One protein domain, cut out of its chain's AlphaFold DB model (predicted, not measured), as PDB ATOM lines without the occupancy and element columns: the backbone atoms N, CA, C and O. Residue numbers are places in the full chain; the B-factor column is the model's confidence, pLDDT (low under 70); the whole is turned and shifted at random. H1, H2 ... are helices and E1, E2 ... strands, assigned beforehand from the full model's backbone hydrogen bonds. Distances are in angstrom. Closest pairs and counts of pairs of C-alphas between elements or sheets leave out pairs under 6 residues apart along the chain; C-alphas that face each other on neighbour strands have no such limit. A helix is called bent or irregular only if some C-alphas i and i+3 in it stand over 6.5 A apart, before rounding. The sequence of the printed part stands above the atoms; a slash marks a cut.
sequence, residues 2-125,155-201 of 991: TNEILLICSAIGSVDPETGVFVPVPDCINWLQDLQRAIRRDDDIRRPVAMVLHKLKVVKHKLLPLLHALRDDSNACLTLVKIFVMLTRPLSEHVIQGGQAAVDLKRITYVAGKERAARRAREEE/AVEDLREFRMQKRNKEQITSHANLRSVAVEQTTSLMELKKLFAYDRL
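AT A GLANCE: This is residues 2 to 125 and 155 to 201 of the 991 residues of the protein "Hypothetical protein" of Corethron hystrix (UniProt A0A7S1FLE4). One very long helix, H8, runs along most of a rod-like model. At one end H1 to H5 and a tiny strand hairpin, E1 and E2, form a head that packs on the last part of H8 through H3, with residues 184 to 188 of H8 touching it, while H1, H2, E1 and E2 are apart from H8; at the other end H7 and H8 spread as a loose V whose tips, residues 119 to 125 and 155 to 161, stick out free, and short H6 crosses H8 between head and V. The printed part has 171 residues with eight named helices and two named strands, in the order H1 E1 E2 H2 H3 H4 H5 H6 H7 H8; the sheet E1 - E2 is antiparallel and the class is mostly helix. The whole is only just loose, close to extended, with a radius of gyration of the C-alphas of 23.1 A and spans of 74 by 30 by 26 A.

IN THESE COORDINATES: H1, residues 2 to 11, begins at C-alpha 2 (165.701, 160.683, 157.493). E1, residues 13 to 15, and E2, residues 22 to 24, follow. H2 is residues 28 to 39, 16.5 A long, H3 residues 48 to 55 and H4 residues 58 to 69. H4 is irregular, but only just: C-alphas 61 and 64 are 6.9 A apart. H5 is residues 74 to 88, 20.5 A, and H6 residues 93 to 100. H7, residues 105 to 125, measures 30.3 A and ends at C-alpha 125 (176.507, 140.627, 199.226). H8, residues 155 to 198, measures 63.8 A and ends at C-alpha 198 (138.504, 170.636, 154.241).

HOW THE PARTS SIT: H1 touches H2 at a shallow tilt of 21 degrees, opposite ways, closest at the C-alphas of Ile 8 and Trp 31, 6.1 A. E1 and E2 form a hairpin, with N 14 and O 23 at 3.1 A and N 23 and O 14 at 2.7 A, within hydrogen-bond range. The closest C-alphas of E2 and H4 are those of Phe 22 and Pro 65, 5.9 A. H2 touches H5 at a shallow tilt of 23 degrees, the same way, closest at the C-alphas of Gln 36 and Ile 83, 5.7 A. H4 and H5, a helical hairpin, only just touch, with 3 pairs of C-alphas within 8 A, the closest Leu 67 and Cys 77 at 6.2 A. Residues 184 to 188 of H8 touch H3 at a steep tilt of 50 degrees, closest at the C-alphas of His 54 and Ser 188, 6.2 A. Residues 175 to 183 of H8 touch H6, about perpendicular at 79 degrees, closest at the C-alphas of Gly 99 and Arg 179, 3.8 A. Residues 107 to 111 of H7 touch H8 at a steep tilt of 38 degrees, opposite ways, closest at the C-alphas of Ile 108 and Lys 169, 5.8 A. H7 is apart from H5. In H1, H2, H3, H5, H6 and H7 every O i to N i+4 pair is within hydrogen-bond range; H4 has 6 of 8 and H8 39 of 40.

THE WHOLE: The two C-alphas farthest apart are those of Asp 72 and Glu 125, 76.6 A. Residues 126 to 154 are not printed, and C-alphas 125 and 155 are 13.2 A apart across the cut. Of the links that are printed whole, none is long. The mean pLDDT of the printed part is 82.8; 29 residues are under 70, among them residues 117 to 125 and 155 to 164.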
ATOM      1  N   THR A   2     166.304 159.368 157.135       69.62
ATOM      2  CA  THR A   2     165.701 160.683 157.493       69.62
ATOM      3  C   THR A   2     166.230 161.860 156.671       69.62
ATOM      4  O   THR A   2     165.439 162.663 156.182       69.62
ATOM      5  N   ASN A   3     167.545 161.937 156.463       76.19
ATOM      6  CA  ASN A   3     168.163 163.014 155.683       76.19
ATOM      7  C   ASN A   3     167.832 162.912 154.178       76.19
ATOM      8  O   ASN A   3     167.673 163.936 153.524       76.19
ATOM      9  N   GLU A   4     167.653 161.698 153.641       81.38
ATOM     10  CA  GLU A   4     167.185 161.491 152.258       81.38
ATOM     11  C   GLU A   4     165.719 161.920 152.104       81.38
ATOM     12  O   GLU A   4     165.370 162.579 151.133       81.38
ATOM     13  N   ILE A   5     164.863 161.609 153.086       83.94
ATOM     14  CA  ILE A   5     163.456 162.043 153.098       83.94
ATOM     15  C   ILE A   5     163.372 163.571 153.148       83.94
ATOM     16  O   ILE A   5     162.570 164.150 152.421       83.94
ATOM     17  N   LEU A   6     164.211 164.231 153.954       82.31
ATOM     18  CA  LEU A   6     164.314 165.694 153.984       82.31
ATOM     19  C   LEU A   6     164.743 166.266 152.623       82.31
ATOM     20  O   LEU A   6     164.121 167.220 152.157       82.31
ATOM     21  N   LEU A   7     165.732 165.655 151.960       85.00
ATOM     22  CA  LEU A   7     166.172 166.049 150.619       85.00
ATOM     23  C   LEU A   7     165.042 165.902 149.586       85.00
ATOM     24  O   LEU A   7     164.695 166.885 148.934       85.00
ATOM     25  N   ILE A   8     164.403 164.730 149.502       84.62
ATOM     26  CA  ILE A   8     163.261 164.471 148.604       84.62
ATOM     27  C   ILE A   8     162.128 165.472 148.880       84.62
ATOM     28  O   ILE A   8     161.611 166.108 147.963       84.62
ATOM     29  N   CYS A   9     161.777 165.690 150.151       82.00
ATOM     30  CA  CYS A   9     160.745 166.658 150.524       82.00
ATOM     31  C   CYS A   9     161.127 168.095 150.152       82.00
ATOM     32  O   CYS A   9     160.237 168.881 149.837       82.00
ATOM     33  N   SER A  10     162.411 168.463 150.160       82.38
ATOM     34  CA  SER A  10     162.851 169.768 149.655       82.38
ATOM     35  C   SER A  10     162.682 169.872 148.131       82.38
ATOM     36  O   SER A  10     162.072 170.838 147.674       82.38
ATOM     37  N   ALA A  11     163.093 168.840 147.384       84.25
ATOM     38  CA  ALA A  11     163.207 168.830 145.923       84.25
ATOM     39  C   ALA A  11     161.889 168.646 145.141       84.25
ATOM     40  O   ALA A  11     161.848 168.947 143.956       84.25
ATOM     41  N   ILE A  12     160.805 168.185 145.777       84.75
ATOM     42  CA  ILE A  12     159.500 167.980 145.109       84.75
ATOM     43  C   ILE A  12     158.876 169.284 144.561       84.75
ATOM     44  O   ILE A  12     158.188 169.261 143.544       84.75
ATOM     45  N   GLY A  13     159.066 170.421 145.236       82.62
ATOM     46  CA  GLY A  13     158.379 171.670 144.880       82.62
ATOM     47  C   GLY A  13     158.517 172.773 145.920       82.62
ATOM     48  O   GLY A  13     158.651 172.499 147.118       82.62
ATOM     49  N   SER A  14     158.462 174.019 145.468       82.06
ATOM     50  CA  SER A  14     158.598 175.234 146.279       82.06
ATOM     51  C   SER A  14     157.391 176.143 146.090       82.06
ATOM     52  O   SER A  14     156.873 176.248 144.987       82.06
ATOM     53  N   VAL A  15     156.965 176.853 147.133       82.19
ATOM     54  CA  VAL A  15     156.072 178.005 146.933       82.19
ATOM     55  C   VAL A  15     156.882 179.100 146.241       82.19
ATOM     56  O   VAL A  15     157.967 179.436 146.716       82.19
ATOM     57  N   ASP A  16     156.376 179.617 145.125       80.44
ATOM     58  CA  ASP A  16     156.929 180.802 144.473       80.44
ATOM     59  C   ASP A  16     156.728 182.027 145.393       80.44
ATOM     60  O   ASP A  16     155.587 182.296 145.788       80.44
ATOM     61  N   PRO A  17     157.796 182.755 145.776       74.44
ATOM     62  CA  PRO A  17     157.684 183.908 146.664       74.44
ATOM     63  C   PRO A  17     156.909 185.092 146.066       74.44
ATOM     64  O   PRO A  17     156.462 185.934 146.842       74.44
ATOM     65  N   GLU A  18     156.742 185.174 144.740       72.31
ATOM     66  CA  GLU A  18     156.041 186.294 144.094       72.31
ATOM     67  C   GLU A  18     154.532 186.042 143.960       72.31
ATOM     68  O   GLU A  18     153.731 186.883 144.372       72.31
ATOM     69  N   THR A  19     154.115 184.879 143.442       75.19
ATOM     70  CA  THR A  19     152.680 184.551 143.284       75.19
ATOM     71  C   THR A  19     152.053 183.847 144.490       75.19
ATOM     72  O   THR A  19     150.826 183.792 144.595       75.19
ATOM     73  N   GLY A  20     152.855 183.259 145.383       74.88
ATOM     74  CA  GLY A  20     152.371 182.392 146.464       74.88
ATOM     75  C   GLY A  20     151.832 181.029 145.997       74.88
ATOM     76  O   GLY A  20     151.306 180.267 146.813       74.88
ATOM     77  N   VAL A  21     151.956 180.698 144.705       78.81
ATOM     78  CA  VAL A  21     151.505 179.427 144.111       78.81
ATOM     79  C   VAL A  21     152.574 178.341 144.290       78.81
ATOM     80  O   VAL A  21     153.766 178.624 144.408       78.81
ATOM     81  N   PHE A  22     152.167 177.070 144.343       82.50
ATOM     82  CA  PHE A  22     153.100 175.955 144.508       82.50
ATOM     83  C   PHE A  22     153.719 175.504 143.174       82.50
ATOM     84  O   PHE A  22     153.064 174.870 142.352       82.50
ATOM     85  N   VAL A  23     155.004 175.826 143.025       84.12
ATOM     86  CA  VAL A  23     155.984 175.462 141.990       84.12
ATOM     87  C   VAL A  23     156.376 173.968 141.898       84.12
ATOM     88  O   VAL A  23     157.260 173.595 142.681       84.12
ATOM     89  N   PRO A  24     155.829 173.073 141.048       85.56
ATOM     90  CA  PRO A  24     156.476 171.777 140.785       85.56
ATOM     91  C   PRO A  24     157.877 171.958 140.166       85.56
ATOM     92  O   PRO A  24     158.049 172.718 139.216       85.56
ATOM     93  N   VAL A  25     158.881 171.236 140.674       86.69
ATOM     94  CA  VAL A  25     160.237 171.217 140.078       86.69
ATOM     95  C   VAL A  25     160.237 170.336 138.815       86.69
ATOM     96  O   VAL A  25     159.487 169.355 138.766       86.69
ATOM     97  N   PRO A  26     161.080 170.607 137.799       76.69
ATOM     98  CA  PRO A  26     161.417 169.610 136.782       76.69
ATOM     99  C   PRO A  26     161.737 168.240 137.407       76.69
ATOM    100  O   PRO A  26     162.313 168.155 138.491       76.69
ATOM    101  N   ASP A  27     161.305 167.159 136.756       83.56
ATOM    102  CA  ASP A  27     161.379 165.787 137.281       83.56
ATOM    103  C   ASP A  27     160.642 165.528 138.618       83.56
ATOM    104  O   ASP A  27     160.869 164.500 139.261       83.56
ATOM    105  N   CYS A  28     159.688 166.380 139.028       87.56
ATOM    106  CA  CYS A  28     158.849 166.165 140.221       87.56
ATOM    107  C   CYS A  28     158.242 164.748 140.300       87.56
ATOM    108  O   CYS A  28     158.184 164.162 141.381       87.56
ATOM    109  N   ILE A  29     157.827 164.154 139.173       88.81
ATOM    110  CA  ILE A  29     157.283 162.785 139.157       88.81
ATOM    111  C   ILE A  29     158.311 161.727 139.599       88.81
ATOM    112  O   ILE A  29     157.939 160.766 140.272       88.81
ATOM    113  N   ASN A  30     159.604 161.925 139.321       89.94
ATOM    114  CA  ASN A  30     160.673 161.033 139.777       89.94
ATOM    115  C   ASN A  30     160.869 161.160 141.296       89.94
ATOM    116  O   ASN A  30     160.888 160.148 141.998       89.94
ATOM    117  N   TRP A  31     160.875 162.389 141.826       90.62
ATOM    118  CA  TRP A  31     160.918 162.641 143.273       90.62
ATOM    119  C   TRP A  31     159.695 162.079 144.017       90.62
ATOM    120  O   TRP A  31     159.832 161.549 145.122       90.62
ATOM    121  N   LEU A  32     158.503 162.125 143.407       91.44
ATOM    122  CA  LEU A  32     157.305 161.461 143.930       91.44
ATOM    123  C   LEU A  32     157.435 159.933 143.903       91.44
ATOM    124  O   LEU A  32     157.066 159.280 144.879       91.44
ATOM    125  N   GLN A  33     157.992 159.346 142.841       92.62
ATOM    126  CA  GLN A  33     158.266 157.907 142.803       92.62
ATOM    127  C   GLN A  33     159.294 157.487 143.865       92.62
ATOM    128  O   GLN A  33     159.113 156.439 144.484       92.62
ATOM    129  N   ASP A  34     160.325 158.288 144.142       91.81
ATOM    130  CA  ASP A  34     161.280 158.004 145.223       91.81
ATOM    131  C   ASP A  34     160.669 158.165 146.618       91.81
ATOM    132  O   ASP A  34     160.886 157.309 147.481       91.81
ATOM    133  N   LEU A  35     159.802 159.160 146.825       92.69
ATOM    134  CA  LEU A  35     158.981 159.248 148.035       92.69
ATOM    135  C   LEU A  35     158.078 158.009 148.188       92.69
ATOM    136  O   LEU A  35     158.000 157.427 149.272       92.69
ATOM    137  N   GLN A  36     157.454 157.544 147.101       93.56
ATOM    138  CA  GLN A  36     156.644 156.325 147.102       93.56
ATOM    139  C   GLN A  36     157.494 155.077 147.414       93.56
ATOM    140  O   GLN A  36     157.072 154.235 148.208       93.56
ATOM    141  N   ARG A  37     158.698 154.952 146.836       92.62
ATOM    142  CA  ARG A  37     159.655 153.859 147.116       92.62
ATOM    143  C   ARG A  37     160.107 153.871 148.579       92.62
ATOM    144  O   ARG A  37     160.222 152.797 149.169       92.62
ATOM    145  N   ALA A  38     160.316 155.050 149.169       91.31
ATOM    146  CA  ALA A  38     160.665 155.202 150.581       91.31
ATOM    147  C   ALA A  38     159.519 154.759 151.506       91.31
ATOM    148  O   ALA A  38     159.741 153.935 152.389       91.31
ATOM    149  N   ILE A  39     158.285 155.219 151.263       92.31
ATOM    150  CA  ILE A  39     157.110 154.825 152.067       92.31
ATOM    151  C   ILE A  39     156.786 153.327 151.878       92.31
ATOM    152  O   ILE A  39     156.336 152.674 152.814       92.31
ATOM    153  N   ARG A  40     157.078 152.729 150.710       91.75
ATOM    154  CA  ARG A  40     156.915 151.272 150.477       91.75
ATOM    155  C   ARG A  40     157.891 150.411 151.291       91.75
ATOM    156  O   ARG A  40     157.689 149.206 151.392       91.75
ATOM    157  N   ARG A  41     158.955 151.012 151.829       90.88
ATOM    158  CA  ARG A  41     159.976 150.371 152.674       90.88
ATOM    159  C   ARG A  41     159.868 150.800 154.146       90.88
ATOM    160  O   ARG A  41     160.793 150.544 154.914       90.88
ATOM    161  N   ASP A  42     158.784 151.478 154.525       90.25
ATOM    162  CA  ASP A  42     158.529 151.897 155.904       90.25
ATOM    163  C   ASP A  42     158.108 150.702 156.783       90.25
ATOM    164  O   ASP A  42     157.516 149.740 156.297       90.25
ATOM    165  N   ASP A  43     158.412 150.749 158.080       88.88
ATOM    166  CA  ASP A  43     158.093 149.659 159.017       88.88
ATOM    167  C   ASP A  43     156.594 149.646 159.362       88.88
ATOM    168  O   ASP A  43     156.092 150.596 159.961       88.88
ATOM    169  N   ASP A  44     155.885 148.553 159.060       85.19
ATOM    170  CA  ASP A  44     154.443 148.400 159.318       85.19
ATOM    171  C   ASP A  44     154.042 148.568 160.800       85.19
ATOM    172  O   ASP A  44     152.869 148.850 161.080       85.19
ATOM    173  N   ILE A  45     154.986 148.413 161.744       87.38
ATOM    174  CA  ILE A  45     154.753 148.593 163.185       87.38
ATOM    175  C   ILE A  45     154.931 150.057 163.610       87.38
ATOM    176  O   ILE A  45     154.017 150.620 164.211       87.38
ATOM    177  N   ARG A  46     156.085 150.686 163.350       86.31
ATOM    178  CA  ARG A  46     156.418 152.042 163.848       86.31
ATOM    179  C   ARG A  46     156.193 153.163 162.840       86.31
ATOM    180  O   ARG A  46     155.935 154.288 163.266       86.31
ATOM    181  N   ARG A  47     156.260 152.866 161.543       90.88
ATOM    182  CA  ARG A  47     156.093 153.800 160.414       90.88
ATOM    183  C   ARG A  47     156.957 155.074 160.502       90.88
ATOM    184  O   ARG A  47     156.422 156.183 160.395       90.88
ATOM    185  N   PRO A  48     158.277 154.972 160.780       90.19
ATOM    186  CA  PRO A  48     159.155 156.133 160.923       90.19
ATOM    187  C   PRO A  48     159.141 157.086 159.719       90.19
ATOM    188  O   PRO A  48     159.231 158.294 159.939       90.19
ATOM    189  N   VAL A  49     158.996 156.601 158.477       91.44
ATOM    190  CA  VAL A  49     158.902 157.482 157.294       91.44
ATOM    191  C   VAL A  49     157.611 158.299 157.358       91.44
ATOM    192  O   VAL A  49     157.666 159.530 157.309       91.44
ATOM    193  N   ALA A  50     156.458 157.651 157.555       91.81
ATOM    194  CA  ALA A  50     155.175 158.347 157.652       91.81
ATOM    195  C   ALA A  50     155.123 159.329 158.840       91.81
ATOM    196  O   ALA A  50     154.631 160.449 158.693       91.81
ATOM    197  N   MET A  51     155.678 158.960 160.003       92.69
ATOM    198  CA  MET A  51     155.700 159.834 161.187       92.69
ATOM    199  C   MET A  51     156.627 161.050 161.016       92.69
ATOM    200  O   MET A  51     156.331 162.122 161.548       92.69
ATOM    201  N   VAL A  52     157.715 160.932 160.246       91.62
ATOM    202  CA  VAL A  52     158.561 162.081 159.866       91.62
ATOM    203  C   VAL A  52     157.818 163.006 158.896       91.62
ATOM    204  O   VAL A  52     157.774 164.214 159.128       91.62
ATOM    205  N   LEU A  53     157.157 162.457 157.870       91.81
ATOM    206  CA  LEU A  53     156.349 163.231 156.913       91.81
ATOM    207  C   LEU A  53     155.176 163.967 157.587       91.81
ATOM    208  O   LEU A  53     154.867 165.103 157.218       91.81
ATOM    209  N   HIS A  54     154.561 163.350 158.602       91.38
ATOM    210  CA  HIS A  54     153.535 163.960 159.452       91.38
ATOM    211  C   HIS A  54     154.092 165.121 160.292       91.38
ATOM    212  O   HIS A  54     153.551 166.224 160.231       91.38
ATOM    213  N   LYS A  55     155.207 164.920 161.011       90.81
ATOM    214  CA  LYS A  55     155.843 165.968 161.840       90.81
ATOM    215  C   LYS A  55     156.312 167.172 161.021       90.81
ATOM    216  O   LYS A  55     156.190 168.305 161.476       90.81
ATOM    217  N   LEU A  56     156.786 166.928 159.800       90.06
ATOM    218  CA  LEU A  56     157.156 167.952 158.816       90.06
ATOM    219  C   LEU A  56     155.950 168.526 158.041       90.06
ATOM    220  O   LEU A  56     156.122 169.422 157.218       90.06
ATOM    221  N   LYS A  57     154.734 168.008 158.274       91.38
ATOM    222  CA  LYS A  57     153.465 168.416 157.637       91.38
ATOM    223  C   LYS A  57     153.518 168.471 156.103       91.38
ATOM    224  O   LYS A  57     152.849 169.291 155.469       91.38
ATOM    225  N   VAL A  58     154.265 167.542 155.502       91.81
ATOM    226  CA  VAL A  58     154.549 167.489 154.054       91.81
ATOM    227  C   VAL A  58     153.274 167.335 153.222       91.81
ATOM    228  O   VAL A  58     153.163 167.936 152.156       91.81
ATOM    229  N   VAL A  59     152.270 166.608 153.727       92.12
ATOM    230  CA  VAL A  59     150.963 166.489 153.055       92.12
ATOM    231  C   VAL A  59     150.290 167.856 152.914       92.12
ATOM    232  O   VAL A  59     149.926 168.238 151.807       92.12
ATOM    233  N   LYS A  60     150.201 168.628 154.008       91.31
ATOM    234  CA  LYS A  60     149.565 169.954 154.020       91.31
ATOM    235  C   LYS A  60     150.318 170.981 153.171       91.31
ATOM    236  O   LYS A  60     149.691 171.748 152.453       91.31
ATOM    237  N   HIS A  61     151.642 171.039 153.305       90.00
ATOM    238  CA  HIS A  61     152.439 172.144 152.755       90.00
ATOM    239  C   HIS A  61     153.076 171.856 151.391       90.00
ATOM    240  O   HIS A  61     153.622 172.779 150.791       90.00
ATOM    241  N   LYS A  62     153.039 170.606 150.909       89.88
ATOM    242  CA  LYS A  62     153.616 170.219 149.611       89.88
ATOM    243  C   LYS A  62     152.685 169.327 148.790       89.88
ATOM    244  O   LYS A  62     152.332 169.716 147.688       89.88
ATOM    245  N   LEU A  63     152.249 168.170 149.301       92.25
ATOM    246  CA  LEU A  63     151.548 167.189 148.450       92.25
ATOM    247  C   LEU A  63     150.126 167.607 148.035       92.25
ATOM    248  O   LEU A  63     149.734 167.305 146.914       92.25
ATOM    249  N   LEU A  64     149.369 168.305 148.890       92.44
ATOM    250  CA  LEU A  64     148.056 168.854 148.515       92.44
ATOM    251  C   LEU A  64     148.178 170.047 147.540       92.44
ATOM    252  O   LEU A  64     147.589 169.977 146.464       92.44
ATOM    253  N   PRO A  65     149.015 171.079 147.796       90.94
ATOM    254  CA  PRO A  65     149.296 172.114 146.794       90.94
ATOM    255  C   PRO A  65     149.794 171.563 145.448       90.94
ATOM    256  O   PRO A  65     149.385 172.045 144.395       90.94
ATOM    257  N   LEU A  66     150.619 170.513 145.469       90.50
ATOM    258  CA  LEU A  66     151.109 169.840 144.267       90.50
ATOM    259  C   LEU A  66     150.010 169.077 143.512       90.50
ATOM    260  O   LEU A  66     149.985 169.127 142.287       90.50
ATOM    261  N   LEU A  67     149.074 168.427 144.214       91.19
ATOM    262  CA  LEU A  67     147.881 167.824 143.604       91.19
ATOM    263  C   LEU A  67     147.006 168.878 142.904       91.19
ATOM    264  O   LEU A  67     146.332 168.578 141.924       91.19
ATOM    265  N   HIS A  68     147.020 170.124 143.388       90.25
ATOM    266  CA  HIS A  68     146.291 171.223 142.754       90.25
ATOM    267  C   HIS A  68     147.025 171.782 141.536       90.25
ATOM    268  O   HIS A  68     146.367 172.097 140.549       90.25
ATOM    269  N   ALA A  69     148.359 171.854 141.581       87.31
ATOM    270  CA  ALA A  69     149.193 172.283 140.458       87.31
ATOM    271  C   ALA A  69     149.278 171.242 139.323       87.31
ATOM    272  O   ALA A  69     149.378 171.619 138.161       87.31
ATOM    273  N   LEU A  70     149.224 169.941 139.643       85.56
ATOM    274  CA  LEU A  70     149.351 168.834 138.681       85.56
ATOM    275  C   LEU A  70     148.018 168.136 138.362       85.56
ATOM    276  O   LEU A  70     148.024 166.991 137.917       85.56
ATOM    277  N   ARG A  71     146.874 168.802 138.584       83.06
ATOM    278  CA  ARG A  71     145.531 168.206 138.425       83.06
ATOM    279  C   ARG A  71     145.294 167.581 137.047       83.06
ATOM    280  O   ARG A  71     144.628 166.554 136.957       83.06
ATOM    281  N   ASP A  72     145.834 168.206 136.006       83.88
ATOM    282  CA  ASP A  72     145.630 167.796 134.614       83.88
ATOM    283  C   ASP A  72     146.619 166.692 134.168       83.88
ATOM    284  O   ASP A  72     146.429 166.079 133.118       83.88
ATOM    285  N   ASP A  73     147.643 166.383 134.978       87.81
ATOM    286  CA  ASP A  73     148.526 165.225 134.790       87.81
ATOM    287  C   ASP A  73     148.003 164.019 135.585       87.81
ATOM    288  O   ASP A  73     148.297 163.827 136.773       87.81
ATOM    289  N   SER A  74     147.263 163.153 134.890       84.94
ATOM    290  CA  SER A  74     146.759 161.883 135.417       84.94
ATOM    291  C   SER A  74     147.848 160.983 136.014       84.94
ATOM    292  O   SER A  74     147.576 160.281 136.987       84.94
ATOM    293  N   ASN A  75     149.081 160.998 135.492       88.25
ATOM    294  CA  ASN A  75     150.165 160.126 135.957       88.25
ATOM    295  C   ASN A  75     150.775 160.633 137.270       88.25
ATOM    296  O   ASN A  75     151.007 159.843 138.198       88.25
ATOM    297  N   ALA A  76     150.991 161.946 137.390       88.62
ATOM    298  CA  ALA A  76     151.396 162.558 138.653       88.62
ATOM    299  C   ALA A  76     150.285 162.454 139.708       88.62
ATOM    300  O   ALA A  76     150.557 162.027 140.834       88.62
ATOM    301  N   CYS A  77     149.030 162.738 139.341       90.94
ATOM    302  CA  CYS A  77     147.873 162.573 140.221       90.94
ATOM    303  C   CYS A  77     147.725 161.128 140.719       90.94
ATOM    304  O   CYS A  77     147.623 160.906 141.926       90.94
ATOM    305  N   LEU A  78     147.807 160.127 139.838       91.88
ATOM    306  CA  LEU A  78     147.753 158.714 140.226       91.88
ATOM    307  C   LEU A  78     148.929 158.320 141.141       91.88
ATOM    308  O   LEU A  78     148.759 157.524 142.067       91.88
ATOM    309  N   THR A  79     150.116 158.900 140.936       93.69
ATOM    310  CA  THR A  79     151.279 158.708 141.824       93.69
ATOM    311  C   THR A  79     151.050 159.338 143.205       93.69
ATOM    312  O   THR A  79     151.376 158.720 144.223       93.69
ATOM    313  N   LEU A  80     150.413 160.513 143.272       94.25
ATOM    314  CA  LEU A  80     150.004 161.154 144.526       94.25
ATOM    315  C   LEU A  80     148.931 160.342 145.266       94.25
ATOM    316  O   LEU A  80     149.088 160.103 146.462       94.25
ATOM    317  N   VAL A  81     147.909 159.820 144.575       94.50
ATOM    318  CA  VAL A  81     146.918 158.905 145.180       94.50
ATOM    319  C   VAL A  81     147.605 157.657 145.742       94.50
ATOM    320  O   VAL A  81     147.336 157.284 146.884       94.50
ATOM    321  N   LYS A  82     148.556 157.055 145.010       95.50
ATOM    322  CA  LYS A  82     149.361 155.921 145.509       95.50
ATOM    323  C   LYS A  82     150.098 156.278 146.813       95.50
ATOM    324  O   LYS A  82     150.093 155.475 147.744       95.50
ATOM    325  N   ILE A  83     150.665 157.484 146.927       95.56
ATOM    326  CA  ILE A  83     151.290 157.981 148.169       95.56
ATOM    327  C   ILE A  83     150.249 158.181 149.287       95.56
ATOM    328  O   ILE A  83     150.477 157.731 150.412       95.56
ATOM    329  N   PHE A  84     149.099 158.801 149.008       96.19
ATOM    330  CA  PHE A  84     148.059 159.042 150.016       96.19
ATOM    331  C   PHE A  84     147.435 157.747 150.545       96.19
ATOM    332  O   PHE A  84     147.260 157.619 151.756       96.19
ATOM    333  N   VAL A  85     147.172 156.752 149.689       96.00
ATOM    334  CA  VAL A  85     146.721 155.414 150.117       96.00
ATOM    335  C   VAL A  85     147.737 154.790 151.071       96.00
ATOM    336  O   VAL A  85     147.356 154.285 152.125       96.00
ATOM    337  N   MET A  86     149.033 154.881 150.756       94.44
ATOM    338  CA  MET A  86     150.101 154.316 151.586       94.44
ATOM    339  C   MET A  86     150.261 155.034 152.937       94.44
ATOM    340  O   MET A  86     150.463 154.366 153.951       94.44
ATOM    341  N   LEU A  87     150.106 156.363 152.982       95.06
ATOM    342  CA  LEU A  87     150.134 157.155 154.224       95.06
ATOM    343  C   LEU A  87     148.877 156.983 155.094       95.06
ATOM    344  O   LEU A  87     148.946 157.186 156.305       95.06
ATOM    345  N   THR A  88     147.739 156.617 154.497       95.31
ATOM    346  CA  THR A  88     146.448 156.469 155.196       95.31
ATOM    347  C   THR A  88     146.121 155.031 155.619       95.31
ATOM    348  O   THR A  88     145.091 154.824 156.258       95.31
ATOM    349  N   ARG A  89     146.979 154.039 155.311       92.62
ATOM    350  CA  ARG A  89     146.757 152.614 155.652       92.62
ATOM    351  C   ARG A  89     146.347 152.448 157.128       92.62
ATOM    352  O   ARG A  89     147.024 153.015 157.996       92.62
ATOM    353  N   PRO A  90     145.334 151.619 157.450       91.12
ATOM    354  CA  PRO A  90     144.962 151.331 158.836       91.12
ATOM    355  C   PRO A  90     146.143 150.745 159.625       91.12
ATOM    356  O   PRO A  90     147.110 150.239 159.048       91.12
ATOM    357  N   LEU A  91     146.094 150.846 160.954       89.75
ATOM    358  CA  LEU A  91     147.125 150.279 161.831       89.75
ATOM    359  C   LEU A  91     147.150 148.748 161.715       89.75
ATOM    360  O   LEU A  91     146.113 148.116 161.532       89.75
ATOM    361  N   SER A  92     148.335 148.153 161.851       87.81
ATOM    362  CA  SER A  92     148.490 146.695 161.873       87.81
ATOM    363  C   SER A  92     147.833 146.095 163.124       87.81
ATOM    364  O   SER A  92     147.871 146.693 164.202       87.81
ATOM    365  N   GLU A  93     147.233 144.903 163.003       84.06
ATOM    366  CA  GLU A  93     146.413 144.303 164.072       84.06
ATOM    367  C   GLU A  93     147.180 144.187 165.402       84.06
ATOM    368  O   GLU A  93     146.661 144.538 166.459       84.06
ATOM    369  N   HIS A  94     148.462 143.816 165.347       83.25
ATOM    370  CA  HIS A  94     149.357 143.754 166.507       83.25
ATOM    371  C   HIS A  94     149.517 145.107 167.236       83.25
ATOM    372  O   HIS A  94     149.593 145.148 168.466       83.25
ATOM    373  N   VAL A  95     149.525 146.231 166.508       85.19
ATOM    374  CA  VAL A  95     149.576 147.584 167.097       85.19
ATOM    375  C   VAL A  95     148.211 147.981 167.673       85.19
ATOM    376  O   VAL A  95     148.163 148.607 168.733       85.19
ATOM    377  N   ILE A  96     147.102 147.562 167.050       83.75
ATOM    378  CA  ILE A  96     145.744 147.762 167.587       83.75
ATOM    379  C   ILE A  96     145.577 146.999 168.910       83.75
ATOM    380  O   ILE A  96     145.281 147.615 169.937       83.75
ATOM    381  N   GLN A  97     145.843 145.689 168.913       81.62
ATOM    382  CA  GLN A  97     145.800 144.835 170.106       81.62
ATOM    383  C   GLN A  97     146.746 145.365 171.203       81.62
ATOM    384  O   GLN A  97     146.347 145.522 172.359       81.62
ATOM    385  N   GLY A  98     147.985 145.718 170.837       76.81
ATOM    386  CA  GLY A  98     148.979 146.279 171.754       76.81
ATOM    387  C   GLY A  98     148.581 147.633 172.355       76.81
ATOM    388  O   GLY A  98     148.875 147.883 173.524       76.81
ATOM    389  N   GLY A  99     147.880 148.484 171.599       75.62
ATOM    390  CA  GLY A  99     147.370 149.772 172.075       75.62
ATOM    391  C   GLY A  99     146.125 149.670 172.957       75.62
ATOM    392  O   GLY A  99     145.990 150.427 173.923       75.62
ATOM    393  N   GLN A 100     145.244 148.707 172.670       74.75
ATOM    394  CA  GLN A 100     144.050 148.422 173.472       74.75
ATOM    395  C   GLN A 100     144.377 147.727 174.806       74.75
ATOM    396  O   GLN A 100     143.621 147.873 175.769       74.75
ATOM    397  N   ALA A 101     145.513 147.024 174.896       73.31
ATOM    398  CA  ALA A 101     145.952 146.308 176.092       73.31
ATOM    399  C   ALA A 101     145.976 147.180 177.369       73.31
ATOM    400  O   ALA A 101     146.370 148.353 177.366       73.31
ATOM    401  N   ALA A 102     145.581 146.579 178.495       66.00
ATOM    402  CA  ALA A 102     145.533 147.229 179.802       66.00
ATOM    403  C   ALA A 102     146.934 147.323 180.442       66.00
ATOM    404  O   ALA A 102     147.408 146.394 181.094       66.00
ATOM    405  N   VAL A 103     147.599 148.467 180.266       67.81
ATOM    406  CA  VAL A 103     148.948 148.727 180.797       67.81
ATOM    407  C   VAL A 103     148.878 149.254 182.238       67.81
ATOM    408  O   VAL A 103     148.623 150.438 182.463       67.81
ATOM    409  N   ASP A 104     149.154 148.399 183.227       68.38
ATOM    410  CA  ASP A 104     149.316 148.831 184.623       68.38
ATOM    411  C   ASP A 104     150.721 149.406 184.877       68.38
ATOM    412  O   ASP A 104     151.664 148.703 185.254       68.38
ATOM    413  N   LEU A 105     150.839 150.724 184.708       68.19
ATOM    414  CA  LEU A 105     152.060 151.490 184.976       68.19
ATOM    415  C   LEU A 105     152.557 151.360 186.430       68.19
ATOM    416  O   LEU A 105     153.766 151.429 186.655       68.19
ATOM    417  N   LYS A 106     151.669 151.133 187.414       71.44
ATOM    418  CA  LYS A 106     152.067 150.953 188.825       71.44
ATOM    419  C   LYS A 106     152.766 149.611 189.033       71.44
ATOM    420  O   LYS A 106     153.701 149.521 189.825       71.44
ATOM    421  N   ARG A 107     152.365 148.579 188.283       68.06
ATOM    422  CA  ARG A 107     153.041 147.275 188.293       68.06
ATOM    423  C   ARG A 107     154.442 147.358 187.679       68.06
ATOM    424  O   ARG A 107     155.362 146.754 188.226       68.06
ATOM    425  N   ILE A 108     154.633 148.150 186.616       69.06
ATOM    426  CA  ILE A 108     155.967 148.386 186.023       69.06
ATOM    427  C   ILE A 108     156.905 149.043 187.046       69.06
ATOM    428  O   ILE A 108     158.021 148.561 187.252       69.06
ATOM    429  N   THR A 109     156.466 150.128 187.695       71.56
ATOM    430  CA  THR A 109     157.306 150.867 188.653       71.56
ATOM    431  C   THR A 109     157.579 150.067 189.925       71.56
ATOM    432  O   THR A 109     158.704 150.102 190.418       71.56
ATOM    433  N   TYR A 110     156.614 149.276 190.406       73.38
ATOM    434  CA  TYR A 110     156.808 148.350 191.526       73.38
ATOM    435  C   TYR A 110     157.872 147.279 191.232       73.38
ATOM    436  O   TYR A 110     158.810 147.121 192.016       73.38
ATOM    437  N   VAL A 111     157.796 146.589 190.083       68.62
ATOM    438  CA  VAL A 111     158.801 145.568 189.719       68.62
ATOM    439  C   VAL A 111     160.173 146.208 189.476       68.62
ATOM    440  O   VAL A 111     161.174 145.684 189.953       68.62
ATOM    441  N   ALA A 112     160.236 147.385 188.841       71.19
ATOM    442  CA  ALA A 112     161.487 148.141 188.708       71.19
ATOM    443  C   ALA A 112     162.072 148.589 190.068       71.19
ATOM    444  O   ALA A 112     163.290 148.700 190.214       71.19
ATOM    445  N   GLY A 113     161.223 148.822 191.075       74.06
ATOM    446  CA  GLY A 113     161.629 149.039 192.464       74.06
ATOM    447  C   GLY A 113     162.261 147.789 193.084       74.06
ATOM    448  O   GLY A 113     163.382 147.867 193.587       74.06
ATOM    449  N   LYS A 114     161.592 146.629 192.977       69.44
ATOM    450  CA  LYS A 114     162.141 145.337 193.436       69.44
ATOM    451  C   LYS A 114     163.459 144.977 192.740       69.44
ATOM    452  O   LYS A 114     164.388 144.559 193.418       69.44
ATOM    453  N   GLU A 115     163.589 145.192 191.429       67.38
ATOM    454  CA  GLU A 115     164.851 144.976 190.700       67.38
ATOM    455  C   GLU A 115     165.999 145.839 191.242       67.38
ATOM    456  O   GLU A 115     167.110 145.341 191.406       67.38
ATOM    457  N   ARG A 116     165.747 147.121 191.549       73.62
ATOM    458  CA  ARG A 116     166.761 148.019 192.128       73.62
ATOM    459  C   ARG A 116     167.177 147.583 193.534       73.62
ATOM    460  O   ARG A 116     168.366 147.618 193.837       73.62
ATOM    461  N   ALA A 117     166.227 147.146 194.362       68.69
ATOM    462  CA  ALA A 117     166.518 146.597 195.686       68.69
ATOM    463  C   ALA A 117     167.327 145.289 195.598       68.69
ATOM    464  O   ALA A 117     168.351 145.156 196.256       68.69
ATOM    465  N   ALA A 118     166.932 144.365 194.715       66.62
ATOM    466  CA  ALA A 118     167.646 143.107 194.489       66.62
ATOM    467  C   ALA A 118     169.048 143.306 193.883       66.62
ATOM    468  O   ALA A 118     169.936 142.490 194.129       66.62
ATOM    469  N   ARG A 119     169.274 144.377 193.104       68.25
ATOM    470  CA  ARG A 119     170.619 144.729 192.624       68.25
ATOM    471  C   ARG A 119     171.506 145.216 193.771       68.25
ATOM    472  O   ARG A 119     172.590 144.672 193.926       68.25
ATOM    473  N   ARG A 120     170.999 146.129 194.611       67.44
ATOM    474  CA  ARG A 120     171.709 146.622 195.807       67.44
ATOM    475  C   ARG A 120     172.061 145.504 196.778       67.44
ATOM    476  O   ARG A 120     173.218 145.377 197.138       67.44
ATOM    477  N   ALA A 121     171.112 144.624 197.095       66.12
ATOM    478  CA  ALA A 121     171.363 143.483 197.974       66.12
ATOM    479  C   ALA A 121     172.475 142.552 197.446       66.12
ATOM    480  O   ALA A 121     173.225 141.985 198.233       66.12
ATOM    481  N   ARG A 122     172.625 142.413 196.119       65.44
ATOM    482  CA  ARG A 122     173.735 141.659 195.506       65.44
ATOM    483  C   ARG A 122     175.050 142.427 195.506       65.44
ATOM    484  O   ARG A 122     176.087 141.809 195.704       65.44
ATOM    485  N   GLU A 123     175.010 143.739 195.285       69.31
ATOM    486  CA  GLU A 123     176.176 144.625 195.406       69.31
ATOM    487  C   GLU A 123     176.725 144.552 196.849       69.31
ATOM    488  O   GLU A 123     177.891 144.211 197.049       69.31
ATOM    489  N   GLU A 124     175.849 144.680 197.848       64.38
ATOM    490  CA  GLU A 124     176.128 144.502 199.282       64.38
ATOM    491  C   GLU A 124     176.611 143.074 199.629       64.38
ATOM    492  O   GLU A 124     177.572 142.921 200.383       64.38
ATOM    493  N   GLU A 125     176.023 142.012 199.054       62.31
ATOM    494  CA  GLU A 125     176.507 140.627 199.226       62.31
ATOM    495  C   GLU A 125     177.923 140.442 198.647       62.31
ATOM    496  O   GLU A 125     178.754 139.747 199.242       62.31
ATOM    497  N   ALA A 155     166.287 131.352 197.731       50.84
ATOM    498  CA  ALA A 155     166.753 132.112 196.574       50.84
ATOM    499  C   ALA A 155     166.427 131.465 195.214       50.84
ATOM    500  O   ALA A 155     166.416 132.179 194.213       50.84
ATOM    501  N   VAL A 156     166.174 130.150 195.126       49.75
ATOM    502  CA  VAL A 156     165.821 129.475 193.859       49.75
ATOM    503  C   VAL A 156     164.350 129.681 193.495       49.75
ATOM    504  O   VAL A 156     164.064 129.955 192.324       49.75
ATOM    505  N   GLU A 157     163.438 129.628 194.469       50.25
ATOM    506  CA  GLU A 157     162.039 130.026 194.257       50.25
ATOM    507  C   GLU A 157     161.942 131.532 193.982       50.25
ATOM    508  O   GLU A 157     161.355 131.929 192.971       50.25
ATOM    509  N   ASP A 158     162.647 132.369 194.752       58.62
ATOM    510  CA  ASP A 158     162.749 133.811 194.481       58.62
ATOM    511  C   ASP A 158     163.329 134.102 193.083       58.62
ATOM    512  O   ASP A 158     162.880 135.025 192.402       58.62
ATOM    513  N   LEU A 159     164.289 133.310 192.581       58.31
ATOM    514  CA  LEU A 159     164.795 133.448 191.208       58.31
ATOM    515  C   LEU A 159     163.772 133.025 190.144       58.31
ATOM    516  O   LEU A 159     163.792 133.586 189.044       58.31
ATOM    517  N   ARG A 160     162.886 132.062 190.430       60.19
ATOM    518  CA  ARG A 160     161.779 131.666 189.538       60.19
ATOM    519  C   ARG A 160     160.709 132.759 189.490       60.19
ATOM    520  O   ARG A 160     160.382 133.223 188.393       60.19
ATOM    521  N   GLU A 161     160.266 133.233 190.653       65.19
ATOM    522  CA  GLU A 161     159.405 134.410 190.838       65.19
ATOM    523  C   GLU A 161     159.977 135.632 190.105       65.19
ATOM    524  O   GLU A 161     159.322 136.201 189.233       65.19
ATOM    525  N   PHE A 162     161.235 135.995 190.364       66.25
ATOM    526  CA  PHE A 162     161.905 137.145 189.753       66.25
ATOM    527  C   PHE A 162     162.008 137.023 188.225       66.25
ATOM    528  O   PHE A 162     161.737 137.985 187.507       66.25
ATOM    529  N   ARG A 163     162.322 135.832 187.690       68.31
ATOM    530  CA  ARG A 163     162.312 135.569 186.234       68.31
ATOM    531  C   ARG A 163     160.906 135.638 185.630       68.31
ATOM    532  O   ARG A 163     160.771 135.968 184.450       68.31
ATOM    533  N   MET A 164     159.856 135.323 186.387       69.81
ATOM    534  CA  MET A 164     158.468 135.507 185.950       69.81
ATOM    535  C   MET A 164     158.077 136.992 185.983       69.81
ATOM    536  O   MET A 164     157.613 137.527 184.978       69.81
ATOM    537  N   GLN A 165     158.344 137.690 187.091       70.94
ATOM    538  CA  GLN A 165     158.069 139.118 187.264       70.94
ATOM    539  C   GLN A 165     158.827 139.980 186.239       70.94
ATOM    540  O   GLN A 165     158.239 140.913 185.692       70.94
ATOM    541  N   LYS A 166     160.079 139.633 185.900       73.62
ATOM    542  CA  LYS A 166     160.865 140.299 184.846       73.62
ATOM    543  C   LYS A 166     160.257 140.109 183.455       73.62
ATOM    544  O   LYS A 166     160.042 141.104 182.772       73.62
ATOM    545  N   ARG A 167     159.889 138.879 183.066       74.25
ATOM    546  CA  ARG A 167     159.205 138.617 181.780       74.25
ATOM    547  C   ARG A 167     157.860 139.344 181.688       74.25
ATOM    548  O   ARG A 167     157.572 139.974 180.675       74.25
ATOM    549  N   ASN A 168     157.085 139.346 182.774       75.81
ATOM    550  CA  ASN A 168     155.833 140.102 182.861       75.81
ATOM    551  C   ASN A 168     156.077 141.617 182.715       75.81
ATOM    552  O   ASN A 168     155.342 142.294 182.000       75.81
ATOM    553  N   LYS A 169     157.122 142.164 183.351       78.94
ATOM    554  CA  LYS A 169     157.518 143.573 183.196       78.94
ATOM    555  C   LYS A 169     157.911 143.885 181.749       78.94
ATOM    556  O   LYS A 169     157.428 144.875 181.212       78.94
ATOM    557  N   GLU A 170     158.737 143.046 181.123       79.00
ATOM    558  CA  GLU A 170     159.178 143.187 179.727       79.00
ATOM    559  C   GLU A 170     157.977 143.221 178.767       79.00
ATOM    560  O   GLU A 170     157.851 144.162 177.976       79.00
ATOM    561  N   GLN A 171     157.028 142.288 178.917       77.56
ATOM    562  CA  GLN A 171     155.757 142.284 178.180       77.56
ATOM    563  C   GLN A 171     154.952 143.574 178.397       77.56
ATOM    564  O   GLN A 171     154.588 144.238 177.426       77.56
ATOM    565  N   ILE A 172     154.717 143.989 179.650       77.00
ATOM    566  CA  ILE A 172     153.945 145.210 179.947       77.00
ATOM    567  C   ILE A 172     154.644 146.460 179.377       77.00
ATOM    568  O   ILE A 172     153.967 147.346 178.855       77.00
ATOM    569  N   THR A 173     155.983 146.532 179.393       81.06
ATOM    570  CA  THR A 173     156.721 147.627 178.732       81.06
ATOM    571  C   THR A 173     156.642 147.573 177.205       81.06
ATOM    572  O   THR A 173     156.583 148.625 176.573       81.06
ATOM    573  N   SER A 174     156.564 146.382 176.602       81.06
ATOM    574  CA  SER A 174     156.314 146.236 175.162       81.06
ATOM    575  C   SER A 174     154.931 146.780 174.786       81.06
ATOM    576  O   SER A 174     154.825 147.637 173.909       81.06
ATOM    577  N   HIS A 175     153.883 146.399 175.529       81.62
ATOM    578  CA  HIS A 175     152.537 146.953 175.350       81.62
ATOM    579  C   HIS A 175     152.489 148.471 175.587       81.62
ATOM    580  O   HIS A 175     151.843 149.182 174.824       81.62
ATOM    581  N   ALA A 176     153.214 149.001 176.580       82.12
ATOM    582  CA  ALA A 176     153.319 150.448 176.800       82.12
ATOM    583  C   ALA A 176     153.927 151.186 175.590       82.12
ATOM    584  O   ALA A 176     153.405 152.221 175.170       82.12
ATOM    585  N   ASN A 177     154.984 150.628 174.989       85.56
ATOM    586  CA  ASN A 177     155.621 151.188 173.798       85.56
ATOM    587  C   ASN A 177     154.705 151.101 172.564       85.56
ATOM    588  O   ASN A 177     154.520 152.102 171.874       85.56
ATOM    589  N   LEU A 178     154.080 149.940 172.319       85.44
ATOM    590  CA  LEU A 178     153.101 149.753 171.237       85.44
ATOM    591  C   LEU A 178     151.919 150.719 171.375       85.44
ATOM    592  O   LEU A 178     151.497 151.316 170.392       85.44
ATOM    593  N   ARG A 179     151.436 150.945 172.601       85.25
ATOM    594  CA  ARG A 179     150.376 151.911 172.914       85.25
ATOM    595  C   ARG A 179     150.785 153.357 172.634       85.25
ATOM    596  O   ARG A 179     149.960 154.115 172.132       85.25
ATOM    597  N   SER A 180     152.039 153.734 172.890       85.50
ATOM    598  CA  SER A 180     152.560 155.055 172.505       85.50
ATOM    599  C   SER A 180     152.586 155.228 170.982       85.50
ATOM    600  O   SER A 180     152.100 156.236 170.473       85.50
ATOM    601  N   VAL A 181     153.085 154.222 170.253       88.94
ATOM    602  CA  VAL A 181     153.133 154.212 168.778       88.94
ATOM    603  C   VAL A 181     151.724 154.248 168.169       88.94
ATOM    604  O   VAL A 181     151.472 155.016 167.244       88.94
ATOM    605  N   ALA A 182     150.781 153.484 168.726       88.56
ATOM    606  CA  ALA A 182     149.385 153.452 168.293       88.56
ATOM    607  C   ALA A 182     148.686 154.816 168.449       88.56
ATOM    608  O   ALA A 182     147.913 155.230 167.581       88.56
ATOM    609  N   VAL A 183     148.962 155.539 169.542       87.31
ATOM    610  CA  VAL A 183     148.451 156.904 169.745       87.31
ATOM    611  C   VAL A 183     149.076 157.868 168.736       87.31
ATOM    612  O   VAL A 183     148.338 158.592 168.076       87.31
ATOM    613  N   GLU A 184     150.396 157.840 168.544       88.69
ATOM    614  CA  GLU A 184     151.083 158.723 167.591       88.69
ATOM    615  C   GLU A 184     150.580 158.512 166.147       88.69
ATOM    616  O   GLU A 184     150.138 159.459 165.488       88.69
ATOM    617  N   GLN A 185     150.508 157.261 165.686       91.19
ATOM    618  CA  GLN A 185     150.000 156.936 164.349       91.19
ATOM    619  C   GLN A 185     148.522 157.302 164.170       91.19
ATOM    620  O   GLN A 185     148.158 157.854 163.131       91.19
ATOM    621  N   THR A 186     147.662 157.074 165.171       90.12
ATOM    622  CA  THR A 186     146.255 157.506 165.064       90.12
ATOM    623  C   THR A 186     146.088 159.024 165.151       90.12
ATOM    624  O   THR A 186     145.178 159.552 164.513       90.12
ATOM    625  N   THR A 187     146.974 159.764 165.834       89.56
ATOM    626  CA  THR A 187     146.983 161.236 165.724       89.56
ATOM    627  C   THR A 187     147.355 161.702 164.317       89.56
ATOM    628  O   THR A 187     146.670 162.576 163.785       89.56
ATOM    629  N   SER A 188     148.335 161.055 163.673       91.81
ATOM    630  CA  SER A 188     148.703 161.321 162.276       91.81
ATOM    631  C   SER A 188     147.542 161.053 161.314       91.81
ATOM    632  O   SER A 188     147.190 161.932 160.530       91.81
ATOM    633  N   LEU A 189     146.906 159.877 161.388       93.38
ATOM    634  CA  LEU A 189     145.765 159.533 160.525       93.38
ATOM    635  C   LEU A 189     144.592 160.513 160.690       93.38
ATOM    636  O   LEU A 189     143.978 160.903 159.699       93.38
ATOM    637  N   MET A 190     144.312 160.970 161.915       91.62
ATOM    638  CA  MET A 190     143.256 161.960 162.155       91.62
ATOM    639  C   MET A 190     143.617 163.371 161.654       91.62
ATOM    640  O   MET A 190     142.714 164.092 161.237       91.62
ATOM    641  N   GLU A 191     144.898 163.779 161.626       91.75
ATOM    642  CA  GLU A 191     145.291 165.030 160.946       91.75
ATOM    643  C   GLU A 191     145.188 164.887 159.418       91.75
ATOM    644  O   GLU A 191     144.664 165.793 158.777       91.75
ATOM    645  N   LEU A 192     145.566 163.741 158.829       94.00
ATOM    646  CA  LEU A 192     145.359 163.478 157.394       94.00
ATOM    647  C   LEU A 192     143.872 163.537 157.014       94.00
ATOM    648  O   LEU A 192     143.505 164.263 156.092       94.00
ATOM    649  N   LYS A 193     143.010 162.848 157.773       94.56
ATOM    650  CA  LYS A 193     141.547 162.905 157.627       94.56
ATOM    651  C   LYS A 193     141.023 164.342 157.690       94.56
ATOM    652  O   LYS A 193     140.211 164.732 156.858       94.56
ATOM    653  N   LYS A 194     141.535 165.145 158.632       93.25
ATOM    654  CA  LYS A 194     141.179 166.564 158.771       93.25
ATOM    655  C   LYS A 194     141.603 167.411 157.570       93.25
ATOM    656  O   LYS A 194     140.876 168.328 157.213       93.25
ATOM    657  N   LEU A 195     142.749 167.127 156.949       93.69
ATOM    658  CA  LEU A 195     143.168 167.837 155.738       93.69
ATOM    659  C   LEU A 195     142.205 167.551 154.578       93.69
ATOM    660  O   LEU A 195     141.668 168.493 154.007       93.69
ATOM    661  N   PHE A 196     141.909 166.278 154.295       92.00
ATOM    662  CA  PHE A 196     140.997 165.911 153.203       92.00
ATOM    663  C   PHE A 196     139.540 166.342 153.434       92.00
ATOM    664  O   PHE A 196     138.859 166.667 152.470       92.00
ATOM    665  N   ALA A 197     139.069 166.421 154.684       90.12
ATOM    666  CA  ALA A 197     137.723 166.919 154.995       90.12
ATOM    667  C   ALA A 197     137.516 168.409 154.652       90.12
ATOM    668  O   ALA A 197     136.389 168.816 154.386       90.12
ATOM    669  N   TYR A 198     138.580 169.222 154.637       89.31
ATOM    670  CA  TYR A 198     138.504 170.636 154.241       89.31
ATOM    671  C   TYR A 198     139.072 170.912 152.839       89.31
ATOM    672  O   TYR A 198     138.908 172.021 152.332       89.31
ATOM    673  N   ASP A 199     139.697 169.923 152.192       90.62
ATOM    674  CA  ASP A 199     140.289 170.055 150.858       90.62
ATOM    675  C   ASP A 199     139.427 169.402 149.763       90.62
ATOM    676  O   ASP A 199     139.691 168.308 149.256       90.62
ATOM    677  N   ARG A 200     138.374 170.130 149.384       90.19
ATOM    678  CA  ARG A 200     137.454 169.789 148.285       90.19
ATOM    679  C   ARG A 200     138.168 169.557 146.954       90.19
ATOM    680  O   ARG A 200     137.784 168.679 146.187       90.19
ATOM    681  N   LEU A 201     139.215 170.335 146.673       89.06
ATOM    682  CA  LEU A 201     139.925 170.284 145.396       89.06
ATOM    683  C   LEU A 201     140.692 168.966 145.232       89.06
ATOM    684  O   LEU A 201     140.731 168.425 144.124       89.06
TER     685      LEU A 201